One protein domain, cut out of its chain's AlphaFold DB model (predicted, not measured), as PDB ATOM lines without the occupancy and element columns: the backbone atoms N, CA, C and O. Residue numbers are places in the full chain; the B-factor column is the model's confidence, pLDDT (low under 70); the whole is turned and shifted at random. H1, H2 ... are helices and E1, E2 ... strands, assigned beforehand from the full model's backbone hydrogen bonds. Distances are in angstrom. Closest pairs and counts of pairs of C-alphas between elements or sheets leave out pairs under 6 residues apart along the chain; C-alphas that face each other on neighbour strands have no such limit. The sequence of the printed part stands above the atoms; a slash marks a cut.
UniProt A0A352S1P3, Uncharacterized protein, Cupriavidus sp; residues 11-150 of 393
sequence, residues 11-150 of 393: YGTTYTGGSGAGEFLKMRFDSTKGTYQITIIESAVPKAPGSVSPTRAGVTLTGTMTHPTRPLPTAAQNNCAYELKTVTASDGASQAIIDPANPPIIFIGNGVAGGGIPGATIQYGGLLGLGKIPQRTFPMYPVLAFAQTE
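What this domain is: This is residues 11 to 150 of the 393 residues of an uncharacterized protein of Cupriavidus sp (UniProt A0A352S1P3). A small closed barrel of eight antiparallel strands, with the hairpin of E7 and E8 running on beyond it as a long arm that ends in the loop of residues 125 to 132. The short helix H1 sits at the end of the length away from that loop, and the ring is thinly joined between E4 and E5. The printed part has 140 residues, with named elements in the order E1 E2 E3 E4 H1 E5 E6 E7 E8, and the strands follow that order round the ring back to E1. The class is mostly strand, though under half of the residues, 69 of 140, are in named elements. The whole is compact, with a radius of gyration of the C-alphas of 15.5 A, yet elongated, spanning 54 by 35 by 25 A.

How they stand to each other: E1, residues 15 to 19, and E2, residues 23 to 30, form a hairpin, with N 17 and O 25 at 3.0 A. E2 and E3, residues 35 to 42, form a hairpin, with N 28 and O 37 at 2.9 A. E3 and E4, residues 60 to 66, form a hairpin, with N 38 and O 61 at 2.8 A. E1 to E4 are a meander, each strand the antiparallel neighbour of the one before. H1, residues 75 to 79, is on the barrel, and its O i to N i+4 pair is within hydrogen-bond range. The pairing of E4 is staggered: residues 60 to 64 pair with E3, and 65 to 66 with E5, residues 81 to 84, where N 83 and O 66 are 2.8 A apart. E5 and E6, residues 105 to 109, form a hairpin, with N 82 and O 106 at 2.9 A. E6 and E7, residues 112 to 124, form a hairpin, with N 114 and O 107 at 2.9 A. E7 and E8, residues 133 to 146, form a hairpin, with N 122 and O 136 at 2.9 A. E5 to E8 are a second meander. E8 and E1 close the ring, with N 18 and O 144 at 3.0 A.

Where its parts are: E1 begins at C-alpha 15, (223.602, 209.128, 133.444). E2 is 22.1 A long, E3 22.3 A and E4 19.4 A. E7 is 34.6 A long and ends at C-alpha 124, (250.191, 224.568, 142.490). E8, 33.0 A long, bends by 76 degrees at residue 136 and ends at C-alpha 146, (223.260, 205.847, 136.790).

The domain as a whole: The C-alphas farthest apart, those of Ala 75 and Leu 128, are 54.7 A apart. The links E3 to E4 and E5 to E6 are long, with 17 and 20 residues. The printed part has no cut. In this model no printed residue is under 70 in pLDDT.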
ATOM      1  N   TYR A  11     221.553 210.508 122.960       96.44
ATOM      2  CA  TYR A  11     221.484 211.553 123.987       96.44
ATOM      3  C   TYR A  11     220.179 211.615 124.805       96.44
ATOM      4  O   TYR A  11     220.080 212.466 125.694       96.44
ATOM      5  N   GLY A  12     219.218 210.709 124.594       95.56
ATOM      6  CA  GLY A  12     217.953 210.676 125.333       95.56
ATOM      7  C   GLY A  12     218.097 210.232 126.791       95.56
ATOM      8  O   GLY A  12     217.308 210.631 127.645       95.56
ATOM      9  N   THR A  13     219.133 209.450 127.109       96.31
ATOM     10  CA  THR A  13     219.423 209.007 128.483       96.31
ATOM     11  C   THR A  13     220.521 209.857 129.115       96.31
ATOM     12  O   THR A  13     221.607 210.005 128.552       96.31
ATOM     13  N   THR A  14     220.253 210.375 130.316       97.31
ATOM     14  CA  THR A  14     221.248 211.054 131.154       97.31
ATOM     15  C   THR A  14     221.688 210.135 132.280       97.31
ATOM     16  O   THR A  14     220.869 209.715 133.090       97.31
ATOM     17  N   TYR A  15     222.987 209.865 132.348       98.19
ATOM     18  CA  TYR A  15     223.602 209.128 133.444       98.19
ATOM     19  C   TYR A  15     224.132 210.126 134.476       98.19
ATOM     20  O   TYR A  15     225.002 210.931 134.154       98.19
ATOM     21  N   THR A  16     223.620 210.086 135.702       98.56
ATOM     22  CA  THR A  16     224.006 210.993 136.797       98.56
ATOM     23  C   THR A  16     224.911 210.261 137.779       98.56
ATOM     24  O   THR A  16     224.595 209.140 138.176       98.56
ATOM     25  N   GLY A  17     226.035 210.856 138.171       98.06
ATOM     26  CA  GLY A  17     227.004 210.181 139.033       98.06
ATOM     27  C   GLY A  17     228.190 211.044 139.415       98.06
ATOM     28  O   GLY A  17     228.106 212.271 139.390       98.06
ATOM     29  N   GLY A  18     229.305 210.401 139.747       97.94
ATOM     30  CA  GLY A  18     230.522 211.116 140.100       97.94
ATOM     31  C   GLY A  18     231.809 210.395 139.752       97.94
ATOM     32  O   GLY A  18     231.804 209.225 139.359       97.94
ATOM     33  N   SER A  19     232.915 211.127 139.882       97.38
ATOM     34  CA  SER A  19     234.260 210.653 139.562       97.38
ATOM     35  C   SER A  19     235.215 210.676 140.757       97.38
ATOM     36  O   SER A  19     235.038 211.438 141.707       97.38
ATOM     37  N   GLY A  20     236.286 209.879 140.679       95.94
ATOM     38  CA  GLY A  20     237.375 209.832 141.661       95.94
ATOM     39  C   GLY A  20     238.177 211.127 141.779       95.94
ATOM     40  O   GLY A  20     238.995 211.241 142.682       95.94
ATOM     41  N   ALA A  21     237.929 212.109 140.910       96.00
ATOM     42  CA  ALA A  21     238.427 213.473 141.061       96.00
ATOM     43  C   ALA A  21     237.594 214.324 142.038       96.00
ATOM     44  O   ALA A  21     237.904 215.498 142.231       96.00
ATOM     45  N   GLY A  22     236.525 213.770 142.621       96.81
ATOM     46  CA  GLY A  22     235.556 214.549 143.382       96.81
ATOM     47  C   GLY A  22     234.716 215.445 142.481       96.81
ATOM     48  O   GLY A  22     234.515 216.620 142.780       96.81
ATOM     49  N   GLU A  23     234.268 214.911 141.343       98.06
ATOM     50  CA  GLU A  23     233.367 215.621 140.437       98.06
ATOM     51  C   GLU A  23     231.983 214.997 140.479       98.06
ATOM     52  O   GLU A  23     231.852 213.784 140.334       98.06
ATOM     53  N   PHE A  24     230.953 215.825 140.636       98.38
ATOM     54  CA  PHE A  24     229.565 215.431 140.415       98.38
ATOM     55  C   PHE A  24     229.185 215.817 138.989       98.38
ATOM     56  O   PHE A  24     229.388 216.963 138.579       98.38
ATOM     57  N   LEU A  25     228.678 214.864 138.213       98.50
ATOM     58  CA  LEU A  25     228.562 215.015 136.768       98.50
ATOM     59  C   LEU A  25     227.347 214.304 136.175       98.50
ATOM     60  O   LEU A  25     226.752 213.397 136.762       98.50
ATOM     61  N   LYS A  26     227.014 214.716 134.953       98.50
ATOM     62  CA  LYS A  26     226.031 214.076 134.078       98.50
ATOM     63  C   LYS A  26     226.698 213.668 132.773       98.50
ATOM     64  O   LYS A  26     227.421 214.465 132.182       98.50
ATOM     65  N   MET A  27     226.426 212.456 132.303       98.62
ATOM     66  CA  MET A  27     226.946 211.932 131.042       98.62
ATOM     67  C   MET A  27     225.816 211.602 130.076       98.62
ATOM     68  O   MET A  27     224.786 211.053 130.472       98.62
ATOM     69  N   ARG A  28     226.021 211.912 128.798       98.38
ATOM     70  CA  ARG A  28     225.125 211.542 127.699       98.38
ATOM     71  C   ARG A  28     225.954 211.093 126.502       98.38
ATOM     72  O   ARG A  28     227.063 211.585 126.293       98.38
ATOM     73  N   PHE A  29     225.398 210.198 125.698       98.50
ATOM     74  CA  PHE A  29     226.106 209.535 124.605       98.50
ATOM     75  C   PHE A  29     225.222 209.433 123.358       98.50
ATOM     76  O   PHE A  29     224.015 209.245 123.492       98.50
ATOM     77  N   ASP A  30     225.826 209.528 122.176       97.81
ATOM     78  CA  ASP A  30     225.194 209.309 120.870       97.81
ATOM     79  C   ASP A  30     226.065 208.329 120.070       97.81
ATOM     80  O   ASP A  30     227.152 208.673 119.598       97.81
ATOM     81  N   SER A  31     225.623 207.074 119.975       95.44
ATOM     82  CA  SER A  31     226.381 205.994 119.334       95.44
ATOM     83  C   SER A  31     226.358 206.094 117.812       95.44
ATOM     84  O   SER A  31     227.270 205.596 117.163       95.44
ATOM     85  N   THR A  32     225.340 206.739 117.233       94.94
ATOM     86  CA  THR A  32     225.239 206.937 115.782       94.94
ATOM     87  C   THR A  32     226.199 208.024 115.314       94.94
ATOM     88  O   THR A  32     226.839 207.872 114.276       94.94
ATOM     89  N   LYS A  33     226.340 209.106 116.089       97.12
ATOM     90  CA  LYS A  33     227.322 210.167 115.819       97.12
ATOM     91  C   LYS A  33     228.719 209.835 116.335       97.12
ATOM     92  O   LYS A  33     229.675 210.495 115.939       97.12
ATOM     93  N   GLY A  34     228.839 208.850 117.224       97.31
ATOM     94  CA  GLY A  34     230.091 208.542 117.907       97.31
ATOM     95  C   GLY A  34     230.539 209.707 118.784       97.31
ATOM     96  O   GLY A  34     231.711 210.076 118.765       97.31
ATOM     97  N   THR A  35     229.613 210.332 119.516       98.62
ATOM     98  CA  THR A  35     229.892 211.518 120.335       98.62
ATOM     99  C   THR A  35     229.382 211.374 121.760       98.62
ATOM    100  O   THR A  35     228.403 210.686 122.036       98.62
ATOM    101  N   TYR A  36     230.012 212.085 122.689       98.75
ATOM    102  CA  TYR A  36     229.635 212.082 124.099       98.75
ATOM    103  C   TYR A  36     229.611 213.498 124.681       98.75
ATOM    104  O   TYR A  36     230.169 214.438 124.109       98.75
ATOM    105  N   GLN A  37     228.938 213.645 125.821       98.69
ATOM    106  CA  GLN A  37     228.904 214.863 126.623       98.69
ATOM    107  C   GLN A  37     229.037 214.506 128.104       98.69
ATOM    108  O   GLN A  37     228.300 213.651 128.590       98.69
ATOM    109  N   ILE A  38     229.937 215.180 128.813       98.75
ATOM    110  CA  ILE A  38     230.101 215.099 130.268       98.75
ATOM    111  C   ILE A  38     229.935 216.512 130.823       98.75
ATOM    112  O   ILE A  38     230.817 217.350 130.663       98.75
ATOM    113  N   THR A  39     228.805 216.792 131.460       98.56
ATOM    114  CA  THR A  39     228.563 218.059 132.155       98.56
ATOM    115  C   THR A  39     229.003 217.921 133.603       98.56
ATOM    116  O   THR A  39     228.420 217.148 134.360       98.56
ATOM    117  N   ILE A  40     230.030 218.676 133.979       98.50
ATOM    118  CA  ILE A  40     230.577 218.733 135.331       98.50
ATOM    119  C   ILE A  40     229.768 219.769 136.109       98.50
ATOM    120  O   ILE A  40     229.803 220.958 135.802       98.50
ATOM    121  N   ILE A  41     229.013 219.317 137.104       97.62
ATOM    122  CA  ILE A  41     228.163 220.176 137.936       97.62
ATOM    123  C   ILE A  41     228.996 220.750 139.082       97.62
ATOM    124  O   ILE A  41     229.007 221.958 139.289       97.62
ATOM    125  N   GLU A  42     229.755 219.892 139.765       96.31
ATOM    126  CA  GLU A  42     230.691 220.263 140.829       96.31
ATOM    127  C   GLU A  42     232.054 219.628 140.557       96.31
ATOM    128  O   GLU A  42     232.118 218.537 139.988       96.31
ATOM    129  N   SER A  43     233.144 220.288 140.950       97.19
ATOM    130  CA  SER A  43     234.501 219.764 140.757       97.19
ATOM    131  C   SER A  43     235.514 220.433 141.675       97.19
ATOM    132  O   SER A  43     235.490 221.656 141.840       97.19
ATOM    133  N   ALA A  44     236.438 219.627 142.196       95.44
ATOM    134  CA  ALA A  44     237.654 220.079 142.867       95.44
ATOM    135  C   ALA A  44     238.835 220.298 141.900       95.44
ATOM    136  O   ALA A  44     239.875 220.820 142.293       95.44
ATOM    137  N   VAL A  45     238.697 219.901 140.631       97.62
ATOM    138  CA  VAL A  45     239.771 219.963 139.633       97.62
ATOM    139  C   VAL A  45     239.913 221.398 139.116       97.62
ATOM    140  O   VAL A  45     238.953 221.930 138.550       97.62
ATOM    141  N   PRO A  46     241.087 222.042 139.241       97.06
ATOM    142  CA  PRO A  46     241.325 223.375 138.695       97.06
ATOM    143  C   PRO A  46     241.207 223.406 137.168       97.06
ATOM    144  O   PRO A  46     241.579 222.449 136.482       97.06
ATOM    145  N   LYS A  47     240.757 224.535 136.605       97.44
ATOM    146  CA  LYS A  47     240.673 224.691 135.143       97.44
ATOM    147  C   LYS A  47     242.033 224.587 134.458       97.44
ATOM    148  O   LYS A  47     242.093 224.064 133.354       97.44
ATOM    149  N   ALA A  48     243.110 225.034 135.107       96.56
ATOM    150  CA  ALA A  48     244.470 225.061 134.564       96.56
ATOM    151  C   ALA A  48     245.518 224.689 135.636       96.56
ATOM    152  O   ALA A  48     245.283 224.955 136.822       96.56
ATOM    153  N   PRO A  49     246.678 224.112 135.259       95.69
ATOM    154  CA  PRO A  49     247.754 223.845 136.206       95.69
ATOM    155  C   PRO A  49     248.291 225.159 136.781       95.69
ATOM    156  O   PRO A  49     248.193 226.212 136.154       95.69
ATOM    157  N   GLY A  50     248.860 225.111 137.983       94.62
ATOM    158  CA  GLY A  50     249.365 226.303 138.668       94.62
ATOM    159  C   GLY A  50     248.282 227.128 139.370       94.62
ATOM    160  O   GLY A  50     248.602 228.155 139.965       94.62
ATOM    161  N   SER A  51     247.027 226.671 139.363       93.31
ATOM    162  CA  SER A  51     245.902 227.300 140.060       93.31
ATOM    163  C   SER A  51     245.168 226.291 140.943       93.31
ATOM    164  O   SER A  51     245.241 225.088 140.705       93.31
ATOM    165  N   VAL A  52     244.456 226.784 141.959       92.12
ATOM    166  CA  VAL A  52     243.516 225.985 142.773       92.12
ATOM    167  C   VAL A  52     242.051 226.345 142.492       92.12
ATOM    168  O   VAL A  52     241.143 225.604 142.846       92.12
ATOM    169  N   SER A  53     241.821 227.495 141.852       92.25
ATOM    170  CA  SER A  53     240.514 228.048 141.506       92.25
ATOM    171  C   SER A  53     240.680 229.049 140.346       92.25
ATOM    172  O   SER A  53     241.727 229.704 140.289       92.25
ATOM    173  N   PRO A  54     239.698 229.196 139.431       95.00
ATOM    174  CA  PRO A  54     238.433 228.452 139.352       95.00
ATOM    175  C   PRO A  54     238.618 226.964 139.008       95.00
ATOM    176  O   PRO A  54     239.635 226.564 138.437       95.00
ATOM    177  N   THR A  55     237.617 226.146 139.345       96.94
ATOM    178  CA  THR A  55     237.569 224.707 139.028       96.94
ATOM    179  C   THR A  55     236.756 224.426 137.759       96.94
ATOM    180  O   THR A  55     236.165 225.338 137.174       96.94
ATOM    181  N   ARG A  56     236.708 223.162 137.320       97.56
ATOM    182  CA  ARG A  56     235.904 222.708 136.167       97.56
ATOM    183  C   ARG A  56     234.391 222.679 136.427       97.56
ATOM    184  O   ARG A  56     233.641 222.242 135.560       97.56
ATOM    185  N   ALA A  57     233.920 223.128 137.592       97.19
ATOM    186  CA  ALA A  57     232.491 223.224 137.872       97.19
ATOM    187  C   ALA A  57     231.772 224.083 136.808       97.19
ATOM    188  O   ALA A  57     232.253 225.150 136.420       97.19
ATOM    189  N   GLY A  58     230.634 223.594 136.311       97.19
ATOM    190  CA  GLY A  58     229.841 224.214 135.244       97.19
ATOM    191  C   GLY A  58     230.341 223.957 133.815       97.19
ATOM    192  O   GLY A  58     229.709 224.413 132.862       97.19
ATOM    193  N   VAL A  59     231.450 223.238 133.628       98.44
ATOM    194  CA  VAL A  59     232.019 222.958 132.300       98.44
ATOM    195  C   VAL A  59     231.366 221.721 131.691       98.44
ATOM    196  O   VAL A  59     231.187 220.704 132.357       98.44
ATOM    197  N   THR A  60     231.052 221.771 130.396       98.75
ATOM    198  CA  THR A  60     230.689 220.574 129.628       98.75
ATOM    199  C   THR A  60     231.852 220.152 128.742       98.75
ATOM    200  O   THR A  60     232.340 220.935 127.931       98.75
ATOM    201  N   LEU A  61     232.291 218.907 128.892       98.69
ATOM    202  CA  LEU A  61     233.265 218.260 128.026       98.69
ATOM    203  C   LEU A  61     232.524 217.518 126.915       98.69
ATOM    204  O   LEU A  61     231.702 216.645 127.191       98.69
ATOM    205  N   THR A  62     232.820 217.842 125.663       98.69
ATOM    206  CA  THR A  62     232.251 217.174 124.487       98.69
ATOM    207  C   THR A  62     233.350 216.543 123.659       98.69
ATOM    208  O   THR A  62     234.434 217.110 123.558       98.69
ATOM    209  N   GLY A  63     233.078 215.409 123.033       98.38
ATOM    210  CA  GLY A  63     234.101 214.717 122.267       98.38
ATOM    211  C   GLY A  63     233.567 213.581 121.421       98.38
ATOM    212  O   GLY A  63     232.362 213.316 121.397       98.38
ATOM    213  N   THR A  64     234.484 212.912 120.731       98.56
ATOM    214  CA  THR A  64     234.204 211.719 119.930       98.56
ATOM    215  C   THR A  64     234.565 210.449 120.689       98.56
ATOM    216  O   THR A  64     235.468 210.435 121.529       98.56
ATOM    217  N   MET A  65     233.860 209.370 120.377       97.50
ATOM    218  CA  MET A  65     234.061 208.046 120.944       97.50
ATOM    219  C   MET A  65     233.903 206.974 119.867       97.50
ATOM    220  O   MET A  65     233.154 207.142 118.906       97.50
ATOM    221  N   THR A  66     234.583 205.852 120.054       95.12
ATOM    222  CA  THR A  66     234.428 204.652 119.220       95.12
ATOM    223  C   THR A  66     234.328 203.433 120.117       95.12
ATOM    224  O   THR A  66     234.721 203.497 121.279       95.12
ATOM    225  N   HIS A  67     233.873 202.298 119.595       91.88
ATOM    226  CA  HIS A  67     234.103 201.038 120.301       91.88
ATOM    227  C   HIS A  67     235.609 200.809 120.526       91.88
ATOM    228  O   HIS A  67     236.423 201.359 119.767       91.88
ATOM    229  N   PRO A  68     235.983 200.035 121.562       88.12
ATOM    230  CA  PRO A  68     237.366 199.704 121.822       88.12
ATOM    231  C   PRO A  68     238.081 199.145 120.598       88.12
ATOM    232  O   PRO A  68     237.574 198.263 119.906       88.12
ATOM    233  N   THR A  69     239.273 199.669 120.326       80.31
ATOM    234  CA  THR A  69     240.120 199.185 119.222       80.31
ATOM    235  C   THR A  69     240.806 197.868 119.566       80.31
ATOM    236  O   THR A  69     241.193 197.115 118.672       80.31
ATOM    237  N   ARG A  70     240.930 197.579 120.865       78.50
ATOM    238  CA  ARG A  70     241.397 196.302 121.408       78.50
ATOM    239  C   ARG A  70     240.198 195.554 121.998       78.50
ATOM    240  O   ARG A  70     239.412 196.170 122.719       78.50
ATOM    241  N   PRO A  71     240.015 194.263 121.679       70.50
ATOM    242  CA  PRO A  71     238.828 193.538 122.101       70.50
ATOM    243  C   PRO A  71     238.816 193.322 123.621       70.50
ATOM    244  O   PRO A  71     239.734 192.740 124.187       70.50
ATOM    245  N   LEU A  72     237.723 193.723 124.268       77.75
ATOM    246  CA  LEU A  72     237.307 193.248 125.588       77.75
ATOM    247  C   LEU A  72     237.074 191.727 125.570       77.75
ATOM    248  O   LEU A  72     236.812 191.171 124.496       77.75
ATOM    249  N   PRO A  73     237.098 191.059 126.744       76.19
ATOM    250  CA  PRO A  73     236.990 189.601 126.846       76.19
ATOM    251  C   PRO A  73     235.798 188.970 126.111       76.19
ATOM    252  O   PRO A  73     235.869 187.807 125.720       76.19
ATOM    253  N   THR A  74     234.706 189.711 125.898       79.38
ATOM    254  CA  THR A  74     233.553 189.237 125.116       79.38
ATOM    255  C   THR A  74     233.071 190.266 124.089       79.38
ATOM    256  O   THR A  74     233.215 191.477 124.262       79.38
ATOM    257  N   ALA A  75     232.413 189.790 123.026       80.25
ATOM    258  CA  ALA A  75     231.778 190.659 122.031       80.25
ATOM    259  C   ALA A  75     230.677 191.547 122.640       80.25
ATOM    260  O   ALA A  75     230.558 192.714 122.281       80.25
ATOM    261  N   ALA A  76     229.907 191.019 123.597       82.06
ATOM    262  CA  ALA A  76     228.879 191.789 124.294       82.06
ATOM    263  C   ALA A  76     229.487 192.967 125.069       82.06
ATOM    264  O   ALA A  76     228.988 194.082 124.975       82.06
ATOM    265  N   GLN A  77     230.606 192.746 125.762       83.81
ATOM    266  CA  GLN A  77     231.334 193.813 126.450       83.81
ATOM    267  C   GLN A  77     231.861 194.871 125.475       83.81
ATOM    268  O   GLN A  77     231.691 196.058 125.738       83.81
ATOM    269  N   ASN A  78     232.429 194.460 124.335       86.00
ATOM    270  CA  ASN A  78     232.875 195.384 123.281       86.00
ATOM    271  C   ASN A  78     231.749 196.268 122.751       86.00
ATOM    272  O   ASN A  78     231.923 197.480 122.628       86.00
ATOM    273  N   ASN A  79     230.580 195.681 122.504       87.56
ATOM    274  CA  ASN A  79     229.415 196.412 122.010       87.56
ATOM    275  C   ASN A  79     228.875 197.430 123.022       87.56
ATOM    276  O   ASN A  79     228.211 198.384 122.635       87.56
ATOM    277  N   CYS A  80     229.159 197.233 124.307       91.69
ATOM    278  CA  CYS A  80     228.682 198.087 125.387       91.69
ATOM    279  C   CYS A  80     229.764 199.029 125.930       91.69
ATOM    280  O   CYS A  80     229.527 199.729 126.911       91.69
ATOM    281  N   ALA A  81     230.952 199.053 125.332       92.44
ATOM    282  CA  ALA A  81     232.045 199.916 125.747       92.44
ATOM    283  C   ALA A  81     232.413 200.916 124.653       92.44
ATOM    284  O   ALA A  81     232.263 200.644 123.459       92.44
ATOM    285  N   TYR A  82     232.931 202.062 125.088       94.38
ATOM    286  CA  TYR A  82     233.353 203.156 124.228       94.38
ATOM    287  C   TYR A  82     234.672 203.753 124.729       94.38
ATOM    288  O   TYR A  82     234.776 204.177 125.879       94.38
ATOM    289  N   GLU A  83     235.675 203.796 123.856       94.56
ATOM    290  CA  GLU A  83     236.918 204.548 124.031       94.56
ATOM    291  C   GLU A  83     236.668 206.023 123.701       94.56
ATOM    292  O   GLU A  83     236.227 206.350 122.595       94.56
ATOM    293  N   LEU A  84     236.993 206.923 124.630       96.50
ATOM    294  CA  LEU A  84     236.961 208.363 124.381       96.50
ATOM    295  C   LEU A  84     238.197 208.766 123.566       96.50
ATOM    296  O   LEU A  84     239.322 208.413 123.918       96.50
ATOM    297  N   LYS A  85     237.996 209.500 122.467       96.62
ATOM    298  CA  LYS A  85     239.055 209.809 121.488       96.62
ATOM    299  C   LYS A  85     239.484 211.263 121.493       96.62
ATOM    300  O   LYS A  85     240.670 211.560 121.424       96.62
ATOM    301  N   THR A  86     238.519 212.167 121.541       97.81
ATOM    302  CA  THR A  86     238.762 213.613 121.540       97.81
ATOM    303  C   THR A  86     237.970 214.248 122.660       97.81
ATOM    304  O   THR A  86     236.982 213.675 123.109       97.81
ATOM    305  N   VAL A  87     238.395 215.420 123.120       98.19
ATOM    306  CA  VAL A  87     237.674 216.181 124.134       98.19
ATOM    307  C   VAL A  87     237.851 217.673 123.895       98.19
ATOM    308  O   VAL A  87     238.912 218.142 123.493       98.19
ATOM    309  N   THR A  88     236.791 218.430 124.128       98.25
ATOM    310  CA  THR A  88     236.759 219.887 124.064       98.25
ATOM    311  C   THR A  88     235.918 220.391 125.225       98.25
ATOM    312  O   THR A  88     234.802 219.917 125.437       98.25
ATOM    313  N   ALA A  89     236.463 221.330 125.992       98.44
ATOM    314  CA  ALA A  89     235.734 222.000 127.058       98.44
ATOM    315  C   ALA A  89     234.872 223.133 126.490       98.44
ATOM    316  O   ALA A  89     235.327 223.909 125.651       98.44
ATOM    317  N   SER A  90     233.643 223.265 126.988       98.62
ATOM    318  CA  SER A  90     232.681 224.282 126.548       98.62
ATOM    319  C   SER A  90     233.139 225.724 126.778       98.62
ATOM    320  O   SER A  90     232.608 226.635 126.153       98.62
ATOM    321  N   ASP A  91     234.093 225.946 127.684       97.75
ATOM    322  CA  ASP A  91     234.676 227.261 127.967       97.75
ATOM    323  C   ASP A  91     235.981 227.532 127.199       97.75
ATOM    324  O   ASP A  91     236.587 228.585 127.382       97.75
ATOM    325  N   GLY A  92     236.435 226.585 126.369       96.19
ATOM    326  CA  GLY A  92     237.672 226.688 125.591       96.19
ATOM    327  C   GLY A  92     238.963 226.746 126.417       96.19
ATOM    328  O   GLY A  92     240.028 226.935 125.834       96.19
ATOM    329  N   ALA A  93     238.895 226.596 127.745       94.50
ATOM    330  CA  ALA A  93     240.022 226.847 128.645       94.50
ATOM    331  C   ALA A  93     240.281 225.706 129.637       94.50
ATOM    332  O   ALA A  93     241.427 225.470 130.017       94.50
ATOM    333  N   SER A  94     239.235 225.009 130.079       97.62
ATOM    334  CA  SER A  94     239.367 223.964 131.089       97.62
ATOM    335  C   SER A  94     240.119 222.743 130.569       97.62
ATOM    336  O   SER A  94     239.850 222.232 129.482       97.62
ATOM    337  N   GLN A  95     241.024 222.229 131.398       96.25
ATOM    338  CA  GLN A  95     241.750 220.995 131.131       96.25
ATOM    339  C   GLN A  95     240.817 219.791 130.969       96.25
ATOM    340  O   GLN A  95     239.964 219.511 131.819       96.25
ATOM    341  N   ALA A  96     241.085 219.005 129.934       96.56
ATOM    342  CA  ALA A  96     240.604 217.643 129.794       96.56
ATOM    343  C   ALA A  96     241.658 216.837 129.031       96.56
ATOM    344  O   ALA A  96     241.976 217.152 127.886       96.56
ATOM    345  N   ILE A  97     242.231 215.833 129.688       95.88
ATOM    346  CA  ILE A  97     243.309 215.017 129.124       95.88
ATOM    347  C   ILE A  97     242.730 213.689 128.650       95.88
ATOM    348  O   ILE A  97     242.068 212.987 129.414       95.88
ATOM    349  N   ILE A  98     243.005 213.345 127.395       95.62
ATOM    350  CA  ILE A  98     242.876 211.988 126.866       95.62
ATOM    351  C   ILE A  98     244.277 211.568 126.445       95.62
ATOM    352  O   ILE A  98     244.862 212.203 125.571       95.62
ATOM    353  N   ASP A  99     244.809 210.522 127.073       90.19
ATOM    354  CA  ASP A  99     246.018 209.849 126.603       90.19
ATOM    355  C   ASP A  99     245.640 208.912 125.442       90.19
ATOM    356  O   ASP A  99     244.938 207.930 125.673       90.19
ATOM    357  N   PRO A 100     246.078 209.163 124.195       88.25
ATOM    358  CA  PRO A 100     245.739 208.293 123.071       88.25
ATOM    359  C   PRO A 100     246.333 206.882 123.185       88.25
ATOM    360  O   PRO A 100     245.834 205.972 122.524       88.25
ATOM    361  N   ALA A 101     247.390 206.693 123.985       85.62
ATOM    362  CA  ALA A 101     247.985 205.378 124.219       85.62
ATOM    363  C   ALA A 101     247.148 204.532 125.190       85.62
ATOM    364  O   ALA A 101     247.099 203.311 125.040       85.62
ATOM    365  N   ASN A 102     246.471 205.189 126.135       85.31
ATOM    366  CA  ASN A 102     245.613 204.576 127.147       85.31
ATOM    367  C   ASN A 102     244.314 205.396 127.284       85.31
ATOM    368  O   ASN A 102     244.095 206.053 128.307       85.31
ATOM    369  N   PRO A 103     243.456 205.423 126.245       91.06
ATOM    370  CA  PRO A 103     242.270 206.268 126.255       91.06
ATOM    371  C   PRO A 103     241.313 205.841 127.374       91.06
ATOM    372  O   PRO A 103     241.181 204.639 127.632       91.06
ATOM    373  N   PRO A 104     240.593 206.785 128.013       93.31
ATOM    374  CA  PRO A 104     239.529 206.432 128.940       93.31
ATOM    375  C   PRO A 104     238.465 205.587 128.231       93.31
ATOM    376  O   PRO A 104     238.018 205.932 127.135       93.31
ATOM    377  N   ILE A 105     238.049 204.491 128.867       93.19
ATOM    378  CA  ILE A 105     236.977 203.623 128.374       93.19
ATOM    379  C   ILE A 105     235.783 203.743 129.314       93.19
ATOM    380  O   ILE A 105     235.941 203.646 130.532       93.19
ATOM    381  N   ILE A 106     234.590 203.923 128.753       94.38
ATOM    382  CA  ILE A 106     233.321 203.897 129.483       94.38
ATOM    383  C   ILE A 106     232.522 202.684 129.018       94.38
ATOM    384  O   ILE A 106     232.267 202.517 127.829       94.38
ATOM    385  N   PHE A 107     232.112 201.846 129.964       94.19
ATOM    386  CA  PHE A 107     231.097 200.822 129.764       94.19
ATOM    387  C   PHE A 107     229.716 201.399 130.064       94.19
ATOM    388  O   PHE A 107     229.519 202.023 131.107       94.19
ATOM    389  N   ILE A 108     228.770 201.180 129.156       94.50
ATOM    390  CA  ILE A 108     227.384 201.631 129.237       94.50
ATOM    391  C   ILE A 108     226.497 200.398 129.141       94.50
ATOM    392  O   ILE A 108     226.366 199.813 128.073       94.50
ATOM    393  N   GLY A 109     225.871 200.002 130.243       90.75
ATOM    394  CA  GLY A 109     225.047 198.800 130.300       90.75
ATOM    395  C   GLY A 109     224.329 198.660 131.632       90.75
ATOM    396  O   GLY A 109     224.717 199.277 132.620       90.75
ATOM    397  N   ASN A 110     223.247 197.880 131.662       87.88
ATOM    398  CA  ASN A 110     222.450 197.620 132.871       87.88
ATOM    399  C   ASN A 110     222.012 198.890 133.639       87.88
ATOM    400  O   ASN A 110     221.889 198.866 134.859       87.88
ATOM    401  N   GLY A 111     221.790 200.013 132.943       92.06
ATOM    402  CA  GLY A 111     221.429 201.295 133.567       92.06
ATOM    403  C   GLY A 111     222.602 202.059 134.197       92.06
ATOM    404  O   GLY A 111     222.375 203.036 134.910       92.06
ATOM    405  N   VAL A 112     223.842 201.650 133.921       94.50
ATOM    406  CA  VAL A 112     225.079 202.243 134.440       94.50
ATOM    407  C   VAL A 112     225.959 202.743 133.301       94.50
ATOM    408  O   VAL A 112     226.055 202.103 132.259       94.50
ATOM    409  N   ALA A 113     226.644 203.859 133.535       95.88
ATOM    410  CA  ALA A 113     227.829 204.272 132.796       95.88
ATOM    411  C   ALA A 113     229.018 204.312 133.770       95.88
ATOM    412  O   ALA A 113     229.024 205.114 134.705       95.88
ATOM    413  N   GLY A 114     230.001 203.429 133.591       94.94
ATOM    414  CA  GLY A 114     231.145 203.285 134.496       94.94
ATOM    415  C   GLY A 114     232.456 203.059 133.748       94.94
ATOM    416  O   GLY A 114     232.457 202.502 132.653       94.94
ATOM    417  N   GLY A 115     233.579 203.504 134.309       94.06
ATOM    418  CA  GLY A 115     234.881 203.427 133.639       94.06
ATOM    419  C   GLY A 115     235.732 204.664 133.895       94.06
ATOM    420  O   GLY A 115     235.858 205.076 135.040       94.06
ATOM    421  N   GLY A 116     236.342 205.251 132.867       94.75
ATOM    422  CA  GLY A 116     237.173 206.453 132.994       94.75
ATOM    423  C   GLY A 116     236.600 207.672 132.268       94.75
ATOM    424  O   GLY A 116     236.067 207.542 131.171       94.75
ATOM    425  N   ILE A 117     236.779 208.862 132.842       96.94
ATOM    426  CA  ILE A 117     236.574 210.158 132.166       96.94
ATOM    427  C   ILE A 117     237.916 210.872 131.935       96.94
ATOM    428  O   ILE A 117     238.910 210.494 132.564       96.94
ATOM    429  N   PRO A 118     237.967 211.914 131.076       97.75
ATOM    430  CA  PRO A 118     239.188 212.673 130.832       97.75
ATOM    431  C   PRO A 118     239.832 213.213 132.114       97.75
ATOM    432  O   PRO A 118     239.173 213.814 132.973       97.75
ATOM    433  N   GLY A 119     241.141 213.011 132.214       96.81
ATOM    434  CA  GLY A 119     241.944 213.414 133.357       96.81
ATOM    435  C   GLY A 119     242.319 214.900 133.359       96.81
ATOM    436  O   GLY A 119     241.779 215.706 132.592       96.81
ATOM    437  N   ALA A 120     243.251 215.269 134.236       97.56
ATOM    438  CA  ALA A 120     243.822 216.613 134.329       97.56
ATOM    439  C   ALA A 120     245.212 216.577 134.983       97.56
ATOM    440  O   ALA A 120     245.590 215.599 135.629       97.56
ATOM    441  N   THR A 121     245.961 217.668 134.850       97.75
ATOM    442  CA  THR A 121     247.201 217.882 135.593       97.75
ATOM    443  C   THR A 121     246.927 218.782 136.791       97.75
ATOM    444  O   THR A 121     246.427 219.901 136.646       97.75
ATOM    445  N   ILE A 122     247.283 218.293 137.979       96.75
ATOM    446  CA  ILE A 122     247.198 219.030 139.238       96.75
ATOM    447  C   ILE A 122     248.593 219.520 139.603       96.75
ATOM    448  O   ILE A 122     249.560 218.760 139.610       96.75
ATOM    449  N   GLN A 123     248.702 220.817 139.867       95.75
ATOM    450  CA  GLN A 123     249.935 221.477 140.274       95.75
ATOM    451  C   GLN A 123     249.581 222.826 140.890       95.75
ATOM    452  O   GLN A 123     248.739 223.542 140.350       95.75
ATOM    453  N   TYR A 124     250.282 223.219 141.949       94.44
ATOM    454  CA  TYR A 124     250.191 224.568 142.490       94.44
ATOM    455  C   TYR A 124     251.544 225.015 143.041       94.44
ATOM    456  O   TYR A 124     252.182 224.294 143.806       94.44
ATOM    457  N   GLY A 125     252.001 226.206 142.644       91.81
ATOM    458  CA  GLY A 125     253.312 226.733 143.049       91.81
ATOM    459  C   GLY A 125     253.415 227.076 144.538       91.81
ATOM    460  O   GLY A 125     254.522 227.136 145.075       91.81
ATOM    461  N   GLY A 126     252.273 227.244 145.207       88.62
ATOM    462  CA  GLY A 126     252.199 227.733 146.576       88.62
ATOM    463  C   GLY A 126     252.323 229.255 146.664       88.62
ATOM    464  O   GLY A 126     252.969 229.894 145.832       88.62
ATOM    465  N   LEU A 127     251.747 229.846 147.708       87.81
ATOM    466  CA  LEU A 127     251.977 231.252 148.037       87.81
ATOM    467  C   LEU A 127     253.272 231.361 148.842       87.81
ATOM    468  O   LEU A 127     253.325 230.900 149.979       87.81
ATOM    469  N   LEU A 128     254.330 231.926 148.250       86.25
ATOM    470  CA  LEU A 128     255.679 231.923 148.846       86.25
ATOM    471  C   LEU A 128     256.153 230.499 149.224       86.25
ATOM    472  O   LEU A 128     256.895 230.306 150.182       86.25
ATOM    473  N   GLY A 129     255.689 229.488 148.480       83.19
ATOM    474  CA  GLY A 129     255.960 228.070 148.740       83.19
ATOM    475  C   GLY A 129     255.004 227.383 149.724       83.19
ATOM    476  O   GLY A 129     255.064 226.159 149.844       83.19
ATOM    477  N   LEU A 130     254.093 228.110 150.381       84.19
ATOM    478  CA  LEU A 130     253.055 227.526 151.239       84.19
ATOM    479  C   LEU A 130     251.957 226.862 150.405       84.19
ATOM    480  O   LEU A 130     251.460 227.449 149.444       84.19
ATOM    481  N   GLY A 131     251.562 225.649 150.787       84.12
ATOM    482  CA  GLY A 131     250.538 224.861 150.096       84.12
ATOM    483  C   GLY A 131     250.975 224.372 148.714       84.12
ATOM    484  O   GLY A 131     250.128 224.084 147.877       84.12
ATOM    485  N   LYS A 132     252.286 224.325 148.439       90.56
ATOM    486  CA  LYS A 132     252.824 223.854 147.159       90.56
ATOM    487  C   LYS A 132     252.399 222.409 146.892       90.56
ATOM    488  O   LYS A 132     252.728 221.525 147.675       90.56
ATOM    489  N   ILE A 133     251.787 222.180 145.732       93.00
ATOM    490  CA  ILE A 133     251.394 220.857 145.239       93.00
ATOM    491  C   ILE A 133     252.294 220.513 144.039       93.00
ATOM    492  O   ILE A 133     252.255 221.224 143.024       93.00
ATOM    493  N   PRO A 134     253.128 219.457 144.117       94.44
ATOM    494  CA  PRO A 134     253.964 219.027 143.008       94.44
ATOM    495  C   PRO A 134     253.098 218.550 141.844       94.44
ATOM    496  O   PRO A 134     251.996 218.039 142.039       94.44
ATOM    497  N   GLN A 135     253.606 218.713 140.626       96.25
ATOM    498  CA  GLN A 135     252.869 218.333 139.430       96.25
ATOM    499  C   GLN A 135     252.570 216.830 139.427       96.25
ATOM    500  O   GLN A 135     253.483 216.015 139.548       96.25
ATOM    501  N   ARG A 136     251.302 216.470 139.229       95.88
ATOM    502  CA  ARG A 136     250.871 215.107 138.916       95.88
ATOM    503  C   ARG A 136     249.839 215.153 137.802       95.88
ATOM    504  O   ARG A 136     248.860 215.891 137.883       95.88
ATOM    505  N   THR A 137     250.064 214.353 136.769       96.31
ATOM    506  CA  THR A 137     249.097 214.159 135.689       96.31
ATOM    507  C   THR A 137     248.285 212.912 135.982       96.31
ATOM    508  O   THR A 137     248.835 211.827 136.159       96.31
ATOM    509  N   PHE A 138     246.973 213.085 136.034       95.56
ATOM    510  CA  PHE A 138     246.007 212.006 136.118       95.56
ATOM    511  C   PHE A 138     245.551 211.720 134.684       95.56
ATOM    512  O   PHE A 138     244.987 212.622 134.063       95.56
ATOM    513  N   PRO A 139     245.824 210.532 134.113       93.94
ATOM    514  CA  PRO A 139     245.491 210.246 132.711       93.94
ATOM    515  C   PRO A 139     243.981 210.073 132.499       93.94
ATOM    516  O   PRO A 139     243.458 210.325 131.417       93.94
ATOM    517  N   MET A 140     243.275 209.682 133.556       95.19
ATOM    518  CA  MET A 140     241.830 209.518 133.613       95.19
ATOM    519  C   MET A 140     241.368 209.653 135.065       95.19
ATOM    520  O   MET A 140     242.179 209.537 135.986       95.19
ATOM    521  N   TYR A 141     240.071 209.851 135.271       96.38
ATOM    522  CA  TYR A 141     239.455 209.687 136.587       96.38
ATOM    523  C   TYR A 141     238.422 208.561 136.547       96.38
ATOM    524  O   TYR A 141     237.632 208.520 135.598       96.38
ATOM    525  N   PRO A 142     238.392 207.663 137.550       96.25
ATOM    526  CA  PRO A 142     237.375 206.627 137.609       96.25
ATOM    527  C   PRO A 142     235.994 207.268 137.766       96.25
ATOM    528  O   PRO A 142     235.869 208.268 138.464       96.25
ATOM    529  N   VAL A 143     234.964 206.726 137.120       97.50
ATOM    530  CA  VAL A 143     233.596 207.260 137.138       97.50
ATOM    531  C   VAL A 143     232.581 206.141 137.320       97.50
ATOM    532  O   VAL A 143     232.759 205.036 136.798       97.50
ATOM    533  N   LEU A 144     231.489 206.457 138.011       97.81
ATOM    534  CA  LEU A 144     230.269 205.659 138.028       97.81
ATOM    535  C   LEU A 144     229.059 206.597 137.980       97.81
ATOM    536  O   LEU A 144     228.987 207.564 138.736       97.81
ATOM    537  N   ALA A 145     228.108 206.312 137.095       97.75
ATOM    538  CA  ALA A 145     226.875 207.070 136.946       97.75
ATOM    539  C   ALA A 145     225.694 206.178 136.561       97.75
ATOM    540  O   ALA A 145     225.864 205.120 135.956       97.75
ATOM    541  N   PHE A 146     224.486 206.631 136.880       97.81
ATOM    542  CA  PHE A 146     223.260 205.847 136.790       97.81
ATOM    543  C   PHE A 146     222.228 206.528 135.895       97.81
ATOM    544  O   PHE A 146     222.019 207.736 135.991       97.81
ATOM    545  N   ALA A 147     221.549 205.747 135.056       96.56
ATOM    546  CA  ALA A 147     220.467 206.222 134.192       96.56
ATOM    547  C   ALA A 147     219.210 206.633 134.980       96.56
ATOM    548  O   ALA A 147     218.389 207.406 134.493       96.56
ATOM    549  N   GLN A 148     219.045 206.094 136.191       96.81
ATOM    550  CA  GLN A 148     217.943 206.396 137.098       96.81
ATOM    551  C   GLN A 148     218.478 206.587 138.511       96.81
ATOM    552  O   GLN A 148     219.284 205.778 138.980       96.81
ATOM    553  N   THR A 149     217.991 207.618 139.200       97.94
ATOM    554  CA  THR A 149     218.354 207.902 140.589       97.94
ATOM    555  C   THR A 149     217.136 207.941 141.516       97.94
ATOM    556  O   THR A 149     215.986 208.085 141.084       97.94
ATOM    557  N   GLU A 150     217.369 207.718 142.808       97.62
ATOM    558  CA  GLU A 150     216.409 207.977 143.880       97.62
ATOM    559  C   GLU A 150     216.541 209.417 144.370       97.62
ATOM    560  O   GLU A 150     217.646 209.890 144.613       97.62
TER     561      GLU A 150